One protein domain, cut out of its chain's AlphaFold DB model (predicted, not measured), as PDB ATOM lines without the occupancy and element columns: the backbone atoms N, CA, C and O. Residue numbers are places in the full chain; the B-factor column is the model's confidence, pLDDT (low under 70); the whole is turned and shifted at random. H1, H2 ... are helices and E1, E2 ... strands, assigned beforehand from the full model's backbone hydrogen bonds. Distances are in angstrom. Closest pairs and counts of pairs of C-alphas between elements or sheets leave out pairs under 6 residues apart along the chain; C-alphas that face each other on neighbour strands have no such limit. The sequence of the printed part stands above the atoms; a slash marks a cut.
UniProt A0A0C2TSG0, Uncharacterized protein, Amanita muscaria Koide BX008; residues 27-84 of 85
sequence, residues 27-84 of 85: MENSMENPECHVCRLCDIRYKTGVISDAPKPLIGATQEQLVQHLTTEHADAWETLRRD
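This is residues 27 to 84 of the 85 residues of an uncharacterized protein of Amanita muscaria Koide BX008 (UniProt A0A0C2TSG0). A small hairpin of two short strands, E1 and E2, leads without a break into helix H1; from H1's far end a long stretch, residues 48 to 62, folds back past E2 to two further helices, H2 and H3, which make a corner. On its way, residues 58 to 59 pair briefly with residues 36 to 37 of E2, antiparallel, on the side away from E1. The printed part has 58 residues with two named strands and three named helices, in the order E1, E2, H1, H2, H3; the sheet's order is E1 - E2, antiparallel, and the class is mostly helix. The whole is compact, with a radius of gyration of the C-alphas of 11.6 A, and spans 31 by 27 by 18 A.

E1, residues 27 to 29, and E2, residues 36 to 39, are antiparallel neighbours and a hairpin, with 149 degrees between their directions. N 28 and O 38 are 2.9 A apart, and N 38 and O 28 are 2.8 A apart, both within hydrogen-bond range. H1, residues 40 to 47, follows E2 by a tight link; the closest C-alphas of E1 and H1 are those of Met 27 and Arg 40, 5.8 A apart. H2, residues 63 to 73, is near E2, with 5 pairs of C-alphas within 10 A. H2 and H3, residues 75 to 83, are close but not clearly touching, their closest C-alphas being those of Leu 70 and Trp 78 at 6.1 A. Their lines stand at a steep tilt of 60 degrees, opposite ways. H1 and H2 are apart, and H1 and H3 are only just apart, at 8.5 A between their closest C-alphas. In H1, H2 and H3 every O i to N i+4 pair is within hydrogen-bond range.

E1 begins at C-alpha 27, at (0.189, 4.856, 36.228), and is 6.4 A long from first to last C-alpha. E2 and H1 each measure 10.1 A; H1 begins at C-alpha 40, at (-3.612, 0.455, 36.853). H2, the longest helix with 11 residues, measures 15.3 A. H3 measures 12.4 A and ends at C-alpha 83, at (12.575, -7.796, 33.416).

The two C-alphas farthest apart are those of Glu 32 and Arg 83, at 32.3 A. The printed part has no cut. The link from H1 to H2, 15 residues, is long; the link from H2 to H3 is tight, and that from E1 to E2 is short. The mean pLDDT of the printed part is 89.7, and no printed residue is under 70.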
ATOM      1  N   MET A  27       0.893   3.704  35.672       91.44
ATOM      2  CA  MET A  27       0.189   4.856  36.228       91.44
ATOM      3  C   MET A  27      -0.604   5.549  35.133       91.44
ATOM      4  O   MET A  27      -0.047   6.056  34.168       91.44
ATOM      5  N   GLU A  28      -1.918   5.597  35.309       89.31
ATOM      6  CA  GLU A  28      -2.809   6.316  34.409       89.31
ATOM      7  C   GLU A  28      -3.064   7.720  34.964       89.31
ATOM      8  O   GLU A  28      -3.493   7.878  36.111       89.31
ATOM      9  N   ASN A  29      -2.780   8.748  34.167       85.50
ATOM     10  CA  ASN A  29      -3.088  10.126  34.526       85.50
ATOM     11  C   ASN A  29      -4.561  10.418  34.237       85.50
ATOM     12  O   ASN A  29      -5.073  10.105  33.160       85.50
ATOM     13  N   SER A  30      -5.235  11.090  35.167       80.19
ATOM     14  CA  SER A  30      -6.582  11.589  34.905       80.19
ATOM     15  C   SER A  30      -6.545  12.695  33.842       80.19
ATOM     16  O   SER A  30      -5.773  13.646  33.965       80.19
ATOM     17  N   MET A  31      -7.417  12.619  32.827       77.31
ATOM     18  CA  MET A  31      -7.569  13.685  31.818       77.31
ATOM     19  C   MET A  31      -7.901  15.045  32.442       77.31
ATOM     20  O   MET A  31      -7.550  16.081  31.885       77.31
ATOM     21  N   GLU A  32      -8.587  15.044  33.584       81.19
ATOM     22  CA  GLU A  32      -9.014  16.265  34.266       81.19
ATOM     23  C   GLU A  32      -7.906  16.854  35.146       81.19
ATOM     24  O   GLU A  32      -7.875  18.062  35.359       81.19
ATOM     25  N   ASN A  33      -6.990  16.016  35.651       81.00
ATOM     26  CA  ASN A  33      -5.916  16.422  36.554       81.00
ATOM     27  C   ASN A  33      -4.639  15.617  36.256       81.00
ATOM     28  O   ASN A  33      -4.533  14.472  36.700       81.00
ATOM     29  N   PRO A  34      -3.640  16.198  35.567       81.06
ATOM     30  CA  PRO A  34      -2.412  15.485  35.216       81.06
ATOM     31  C   PRO A  34      -1.558  15.124  36.435       81.06
ATOM     32  O   PRO A  34      -0.756  14.203  36.351       81.06
ATOM     33  N   GLU A  35      -1.752  15.807  37.565       84.56
ATOM     34  CA  GLU A  35      -1.109  15.493  38.848       84.56
ATOM     35  C   GLU A  35      -1.754  14.288  39.552       84.56
ATOM     36  O   GLU A  35      -1.277  13.849  40.593       84.56
ATOM     37  N   CYS A  36      -2.867  13.776  39.028       87.88
ATOM     38  CA  CYS A  36      -3.637  12.692  39.614       87.88
ATOM     39  C   CYS A  36      -3.286  11.382  38.903       87.88
ATOM     40  O   CYS A  36      -3.728  11.144  37.776       87.88
ATOM     41  N   HIS A  37      -2.494  10.542  39.569       89.19
ATOM     42  CA  HIS A  37      -2.072   9.244  39.050       89.19
ATOM     43  C   HIS A  37      -2.877   8.116  39.687       89.19
ATOM     44  O   HIS A  37      -2.996   8.034  40.909       89.19
ATOM     45  N   VAL A  38      -3.404   7.206  38.877       91.12
ATOM     46  CA  VAL A  38      -4.081   5.998  39.358       91.12
ATOM     47  C   VAL A  38      -3.249   4.784  38.980       91.12
ATOM     48  O   VAL A  38      -2.905   4.588  37.817       91.12
ATOM     49  N   CYS A  39      -2.944   3.938  39.964       93.12
ATOM     50  CA  CYS A  39      -2.277   2.674  39.696       93.12
ATOM     51  C   CYS A  39      -3.218   1.734  38.934       93.12
ATOM     52  O   CYS A  39      -4.223   1.268  39.484       93.12
ATOM     53  N   ARG A  40      -2.857   1.392  37.695       92.50
ATOM     54  CA  ARG A  40      -3.612   0.455  36.853       92.50
ATOM     55  C   ARG A  40      -3.695  -0.931  37.480       92.50
ATOM     56  O   ARG A  40      -4.728  -1.577  37.373       92.50
ATOM     57  N   LEU A  41      -2.657  -1.387  38.189       93.38
ATOM     58  CA  LEU A  41      -2.691  -2.687  38.873       93.38
ATOM     59  C   LEU A  41      -3.713  -2.703  40.012       93.38
ATOM     60  O   LEU A  41      -4.473  -3.665  40.136       93.38
ATOM     61  N   CYS A  42      -3.779  -1.641  40.818       93.75
ATOM     62  CA  CYS A  42      -4.822  -1.527  41.833       93.75
ATOM     63  C   CYS A  42      -6.221  -1.426  41.205       93.75
ATOM     64  O   CYS A  42      -7.151  -2.070  41.690       93.75
ATOM     65  N   ASP A  43      -6.375  -0.667  40.118       92.31
ATOM     66  CA  ASP A  43      -7.646  -0.549  39.393       92.31
ATOM     67  C   ASP A  43      -8.105  -1.895  38.816       92.31
ATOM     68  O   ASP A  43      -9.258  -2.285  38.993       92.31
ATOM     69  N   ILE A  44      -7.193  -2.674  38.228       92.56
ATOM     70  CA  ILE A  44      -7.477  -4.036  37.764       92.56
ATOM     71  C   ILE A  44      -7.887  -4.924  38.940       92.56
ATOM     72  O   ILE A  44      -8.882  -5.644  38.836       92.56
ATOM     73  N   ARG A  45      -7.176  -4.874  40.075       93.38
ATOM     74  CA  ARG A  45      -7.547  -5.638  41.284       93.38
ATOM     75  C   ARG A  45      -8.944  -5.265  41.780       93.38
ATOM     76  O   ARG A  45      -9.681  -6.149  42.206       93.38
ATOM     77  N   TYR A  46      -9.335  -3.999  41.687       94.38
ATOM     78  CA  TYR A  46     -10.687  -3.565  42.033       94.38
ATOM     79  C   TYR A  46     -11.724  -4.078  41.023       94.38
ATOM     80  O   TYR A  46     -12.685  -4.744  41.402       94.38
ATOM     81  N   LYS A  47     -11.492  -3.869  39.723       93.25
ATOM     82  CA  LYS A  47     -12.390  -4.310  38.638       93.25
ATOM     83  C   LYS A  47     -12.586  -5.826  38.591       93.25
ATOM     84  O   LYS A  47     -13.653  -6.297  38.208       93.25
ATOM     85  N   THR A  48     -11.570  -6.589  38.984       94.06
ATOM     86  CA  THR A  48     -11.616  -8.059  39.069       94.06
ATOM     87  C   THR A  48     -12.155  -8.571  40.407       94.06
ATOM     88  O   THR A  48     -12.319  -9.778  40.572       94.06
ATOM     89  N   GLY A  49     -12.458  -7.680  41.357       93.94
ATOM     90  CA  GLY A  49     -13.015  -8.029  42.664       93.94
ATOM     91  C   GLY A  49     -12.003  -8.602  43.661       93.94
ATOM     92  O   GLY A  49     -12.410  -9.151  44.682       93.94
ATOM     93  N   VAL A  50     -10.698  -8.479  43.394       93.81
ATOM     94  CA  VAL A  50      -9.627  -8.846  44.341       93.81
ATOM     95  C   VAL A  50      -9.634  -7.914  45.551       93.81
ATOM     96  O   VAL A  50      -9.403  -8.357  46.675       93.81
ATOM     97  N   ILE A  51      -9.905  -6.627  45.325       92.50
ATOM     98  CA  ILE A  51     -10.145  -5.643  46.385       92.50
ATOM     99  C   ILE A  51     -11.553  -5.069  46.238       92.50
ATOM    100  O   ILE A  51     -12.063  -4.928  45.131       92.50
ATOM    101  N   SER A  52     -12.188  -4.756  47.367       91.38
ATOM    102  CA  SER A  52     -13.565  -4.245  47.395       91.38
ATOM    103  C   SER A  52     -13.656  -2.722  47.374       91.38
ATOM    104  O   SER A  52     -14.718  -2.195  47.061       91.38
ATOM    105  N   ASP A  53     -12.578  -2.027  47.731       90.69
ATOM    106  CA  ASP A  53     -12.518  -0.566  47.734       90.69
ATOM    107  C   ASP A  53     -11.779  -0.078  46.488       90.69
ATOM    108  O   ASP A  53     -10.798  -0.695  46.056       90.69
ATOM    109  N   ALA A  54     -12.267   1.013  45.901       87.50
ATOM    110  CA  ALA A  54     -11.637   1.606  44.732       87.50
ATOM    111  C   ALA A  54     -10.257   2.174  45.108       87.50
ATOM    112  O   ALA A  54     -10.105   2.772  46.179       87.50
ATOM    113  N   PRO A  55      -9.239   2.030  44.243       88.50
ATOM    114  CA  PRO A  55      -7.922   2.568  44.537       88.50
ATOM    115  C   PRO A  55      -7.956   4.081  44.691       88.50
ATOM    116  O   PRO A  55      -8.574   4.797  43.901       88.50
ATOM    117  N   LYS A  56      -7.240   4.577  45.700       87.81
ATOM    118  CA  LYS A  56      -7.092   6.014  45.896       87.81
ATOM    119  C   LYS A  56      -6.122   6.573  44.857       87.81
ATOM    120  O   LYS A  56      -5.019   6.038  44.730       87.81
ATOM    121  N   PRO A  57      -6.493   7.652  44.152       88.56
ATOM    122  CA  PRO A  57      -5.556   8.339  43.285       88.56
ATOM    123  C   PRO A  57      -4.406   8.944  44.096       88.56
ATOM    124  O   PRO A  57      -4.594   9.495  45.183       88.56
ATOM    125  N   LEU A  58      -3.213   8.860  43.525       89.38
ATOM    126  CA  LEU A  58      -1.970   9.438  44.007       89.38
ATOM    127  C   LEU A  58      -1.846  10.844  43.409       89.38
ATOM    128  O   LEU A  58      -1.390  11.015  42.279       89.38
ATOM    129  N   ILE A  59      -2.315  11.848  44.150       89.88
ATOM    130  CA  ILE A  59      -2.317  13.252  43.715       89.88
ATOM    131  C   ILE A  59      -0.983  13.908  44.086       89.88
ATOM    132  O   ILE A  59      -0.594  13.886  45.253       89.88
ATOM    133  N   GLY A  60      -0.295  14.501  43.109       86.75
ATOM    134  CA  GLY A  60       0.987  15.183  43.299       86.75
ATOM    135  C   GLY A  60       2.111  14.251  43.764       86.75
ATOM    136  O   GLY A  60       3.067  14.702  44.395       86.75
ATOM    137  N   ALA A  61       1.984  12.943  43.518       89.75
ATOM    138  CA  ALA A  61       2.983  11.967  43.929       89.75
ATOM    139  C   ALA A  61       4.245  12.087  43.066       89.75
ATOM    140  O   ALA A  61       4.181  12.133  41.840       89.75
ATOM    141  N   THR A  62       5.410  12.110  43.714       90.50
ATOM    142  CA  THR A  62       6.691  12.089  43.005       90.50
ATOM    143  C   THR A  62       6.962  10.709  42.423       90.50
ATOM    144  O   THR A  62       6.425   9.704  42.893       90.50
ATOM    145  N   GLN A  63       7.866  10.637  41.444       89.00
ATOM    146  CA  GLN A  63       8.295   9.369  40.857       89.00
ATOM    147  C   GLN A  63       8.712   8.352  41.929       89.00
ATOM    148  O   GLN A  63       8.284   7.206  41.886       89.00
ATOM    149  N   GLU A  64       9.480   8.776  42.933       90.69
ATOM    150  CA  GLU A  64       9.908   7.919  44.044       90.69
ATOM    151  C   GLU A  64       8.725   7.354  44.842       90.69
ATOM    152  O   GLU A  64       8.743   6.181  45.202       90.69
ATOM    153  N   GLN A  65       7.677   8.151  45.077       92.00
ATOM    154  CA  GLN A  65       6.460   7.688  45.754       92.00
ATOM    155  C   GLN A  65       5.678   6.681  44.900       92.00
ATOM    156  O   GLN A  65       5.164   5.696  45.430       92.00
ATOM    157  N   LEU A  66       5.627   6.883  43.578       91.69
ATOM    158  CA  LEU A  66       5.002   5.937  42.648       91.69
ATOM    159  C   LEU A  66       5.772   4.608  42.609       91.69
ATOM    160  O   LEU A  66       5.161   3.544  42.707       91.69
ATOM    161  N   VAL A  67       7.109   4.652  42.547       91.94
ATOM    162  CA  VAL A  67       7.962   3.452  42.653       91.94
ATOM    163  C   VAL A  67       7.759   2.767  43.990       91.94
ATOM    164  O   VAL A  67       7.623   1.547  44.036       91.94
ATOM    165  N   GLN A  68       7.735   3.530  45.081       93.56
ATOM    166  CA  GLN A  68       7.525   2.978  46.410       93.56
ATOM    167  C   GLN A  68       6.197   2.217  46.464       93.56
ATOM    168  O   GLN A  68       6.198   1.053  46.834       93.56
ATOM    169  N   HIS A  69       5.096   2.808  45.997       93.25
ATOM    170  CA  HIS A  69       3.805   2.121  45.914       93.25
ATOM    171  C   HIS A  69       3.870   0.830  45.078       93.25
ATOM    172  O   HIS A  69       3.380  -0.212  45.509       93.25
ATOM    173  N   LEU A  70       4.506   0.870  43.903       92.50
ATOM    174  CA  LEU A  70       4.639  -0.298  43.026       92.50
ATOM    175  C   LEU A  70       5.502  -1.401  43.653       92.50
ATOM    176  O   LEU A  70       5.163  -2.575  43.556       92.50
ATOM    177  N   THR A  71       6.580  -1.037  44.339       92.94
ATOM    178  CA  THR A  71       7.470  -1.990  45.018       92.94
ATOM    179  C   THR A  71       6.901  -2.524  46.330       92.94
ATOM    180  O   THR A  71       7.280  -3.623  46.723       92.94
ATOM    181  N   THR A  72       5.993  -1.810  47.003       93.56
ATOM    182  CA  THR A  72       5.368  -2.289  48.248       93.56
ATOM    183  C   THR A  72       4.086  -3.074  47.994       93.56
ATOM    184  O   THR A  72       3.905  -4.145  48.564       93.56
ATOM    185  N   GLU A  73       3.204  -2.577  47.122       91.81
ATOM    186  CA  GLU A  73       1.879  -3.172  46.886       91.81
ATOM    187  C   GLU A  73       1.874  -4.192  45.739       91.81
ATOM    188  O   GLU A  73       1.006  -5.074  45.676       91.81
ATOM    189  N   HIS A  74       2.830  -4.064  44.814       93.50
ATOM    190  CA  HIS A  74       2.878  -4.791  43.547       93.50
ATOM    191  C   HIS A  74       4.280  -5.328  43.214       93.50
ATOM    192  O   HIS A  74       4.622  -5.426  42.038       93.50
ATOM    193  N   ALA A  75       5.073  -5.683  44.233       92.00
ATOM    194  CA  ALA A  75       6.479  -6.082  44.097       92.00
ATOM    195  C   ALA A  75       6.727  -7.080  42.950       92.00
ATOM    196  O   ALA A  75       7.496  -6.785  42.038       92.00
ATOM    197  N   ASP A  76       6.003  -8.206  42.938       91.44
ATOM    198  CA  ASP A  76       6.132  -9.236  41.900       91.44
ATOM    199  C   ASP A  76       5.829  -8.709  40.489       91.44
ATOM    200  O   ASP A  76       6.545  -9.010  39.532       91.44
ATOM    201  N   ALA A  77       4.769  -7.907  40.345       90.31
ATOM    202  CA  ALA A  77       4.379  -7.342  39.055       90.31
ATOM    203  C   ALA A  77       5.391  -6.290  38.579       90.31
ATOM    204  O   ALA A  77       5.716  -6.244  37.396       90.31
ATOM    205  N   TRP A  78       5.925  -5.486  39.500       91.06
ATOM    206  CA  TRP A  78       6.968  -4.506  39.220       91.06
ATOM    207  C   TRP A  78       8.270  -5.174  38.774       91.06
ATOM    208  O   TRP A  78       8.828  -4.800  37.743       91.06
ATOM    209  N   GLU A  79       8.742  -6.187  39.502       89.88
ATOM    210  CA  GLU A  79       9.938  -6.943  39.118       89.88
ATOM    211  C   GLU A  79       9.771  -7.631  37.763       89.88
ATOM    212  O   GLU A  79      10.689  -7.600  36.944       89.88
ATOM    213  N   THR A  80       8.598  -8.222  37.513       89.94
ATOM    214  CA  THR A  80       8.288  -8.867  36.231       89.94
ATOM    215  C   THR A  80       8.319  -7.852  35.094       89.94
ATOM    216  O   THR A  80       9.011  -8.078  34.108       89.94
ATOM    217  N   LEU A  81       7.653  -6.705  35.257       87.12
ATOM    218  CA  LEU A  81       7.627  -5.656  34.240       87.12
ATOM    219  C   LEU A  81       9.027  -5.108  33.939       87.12
ATOM    220  O   LEU A  81       9.365  -4.864  32.785       87.12
ATOM    221  N   ARG A  82       9.867  -4.925  34.963       86.50
ATOM    222  CA  ARG A  82      11.235  -4.427  34.757       86.50
ATOM    223  C   ARG A  82      12.131  -5.417  34.013       86.50
ATOM    224  O   ARG A  82      13.085  -4.977  33.376       86.50
ATOM    225  N   ARG A  83      11.847  -6.718  34.110       87.06
ATOM    226  CA  ARG A  83      12.575  -7.796  33.416       87.06
ATOM    227  C   ARG A  83      12.032  -8.100  32.021       87.06
ATOM    228  O   ARG A  83      12.685  -8.838  31.293       87.06
ATOM    229  N   ASP A  84      10.865  -7.568  31.674       77.88
ATOM    230  CA  ASP A  84      10.238  -7.711  30.360       77.88
ATOM    231  C   ASP A  84      10.939  -6.779  29.354       77.88
ATOM    232  O   ASP A  84      10.440  -5.703  29.024       77.88
TER     233      ASP A  84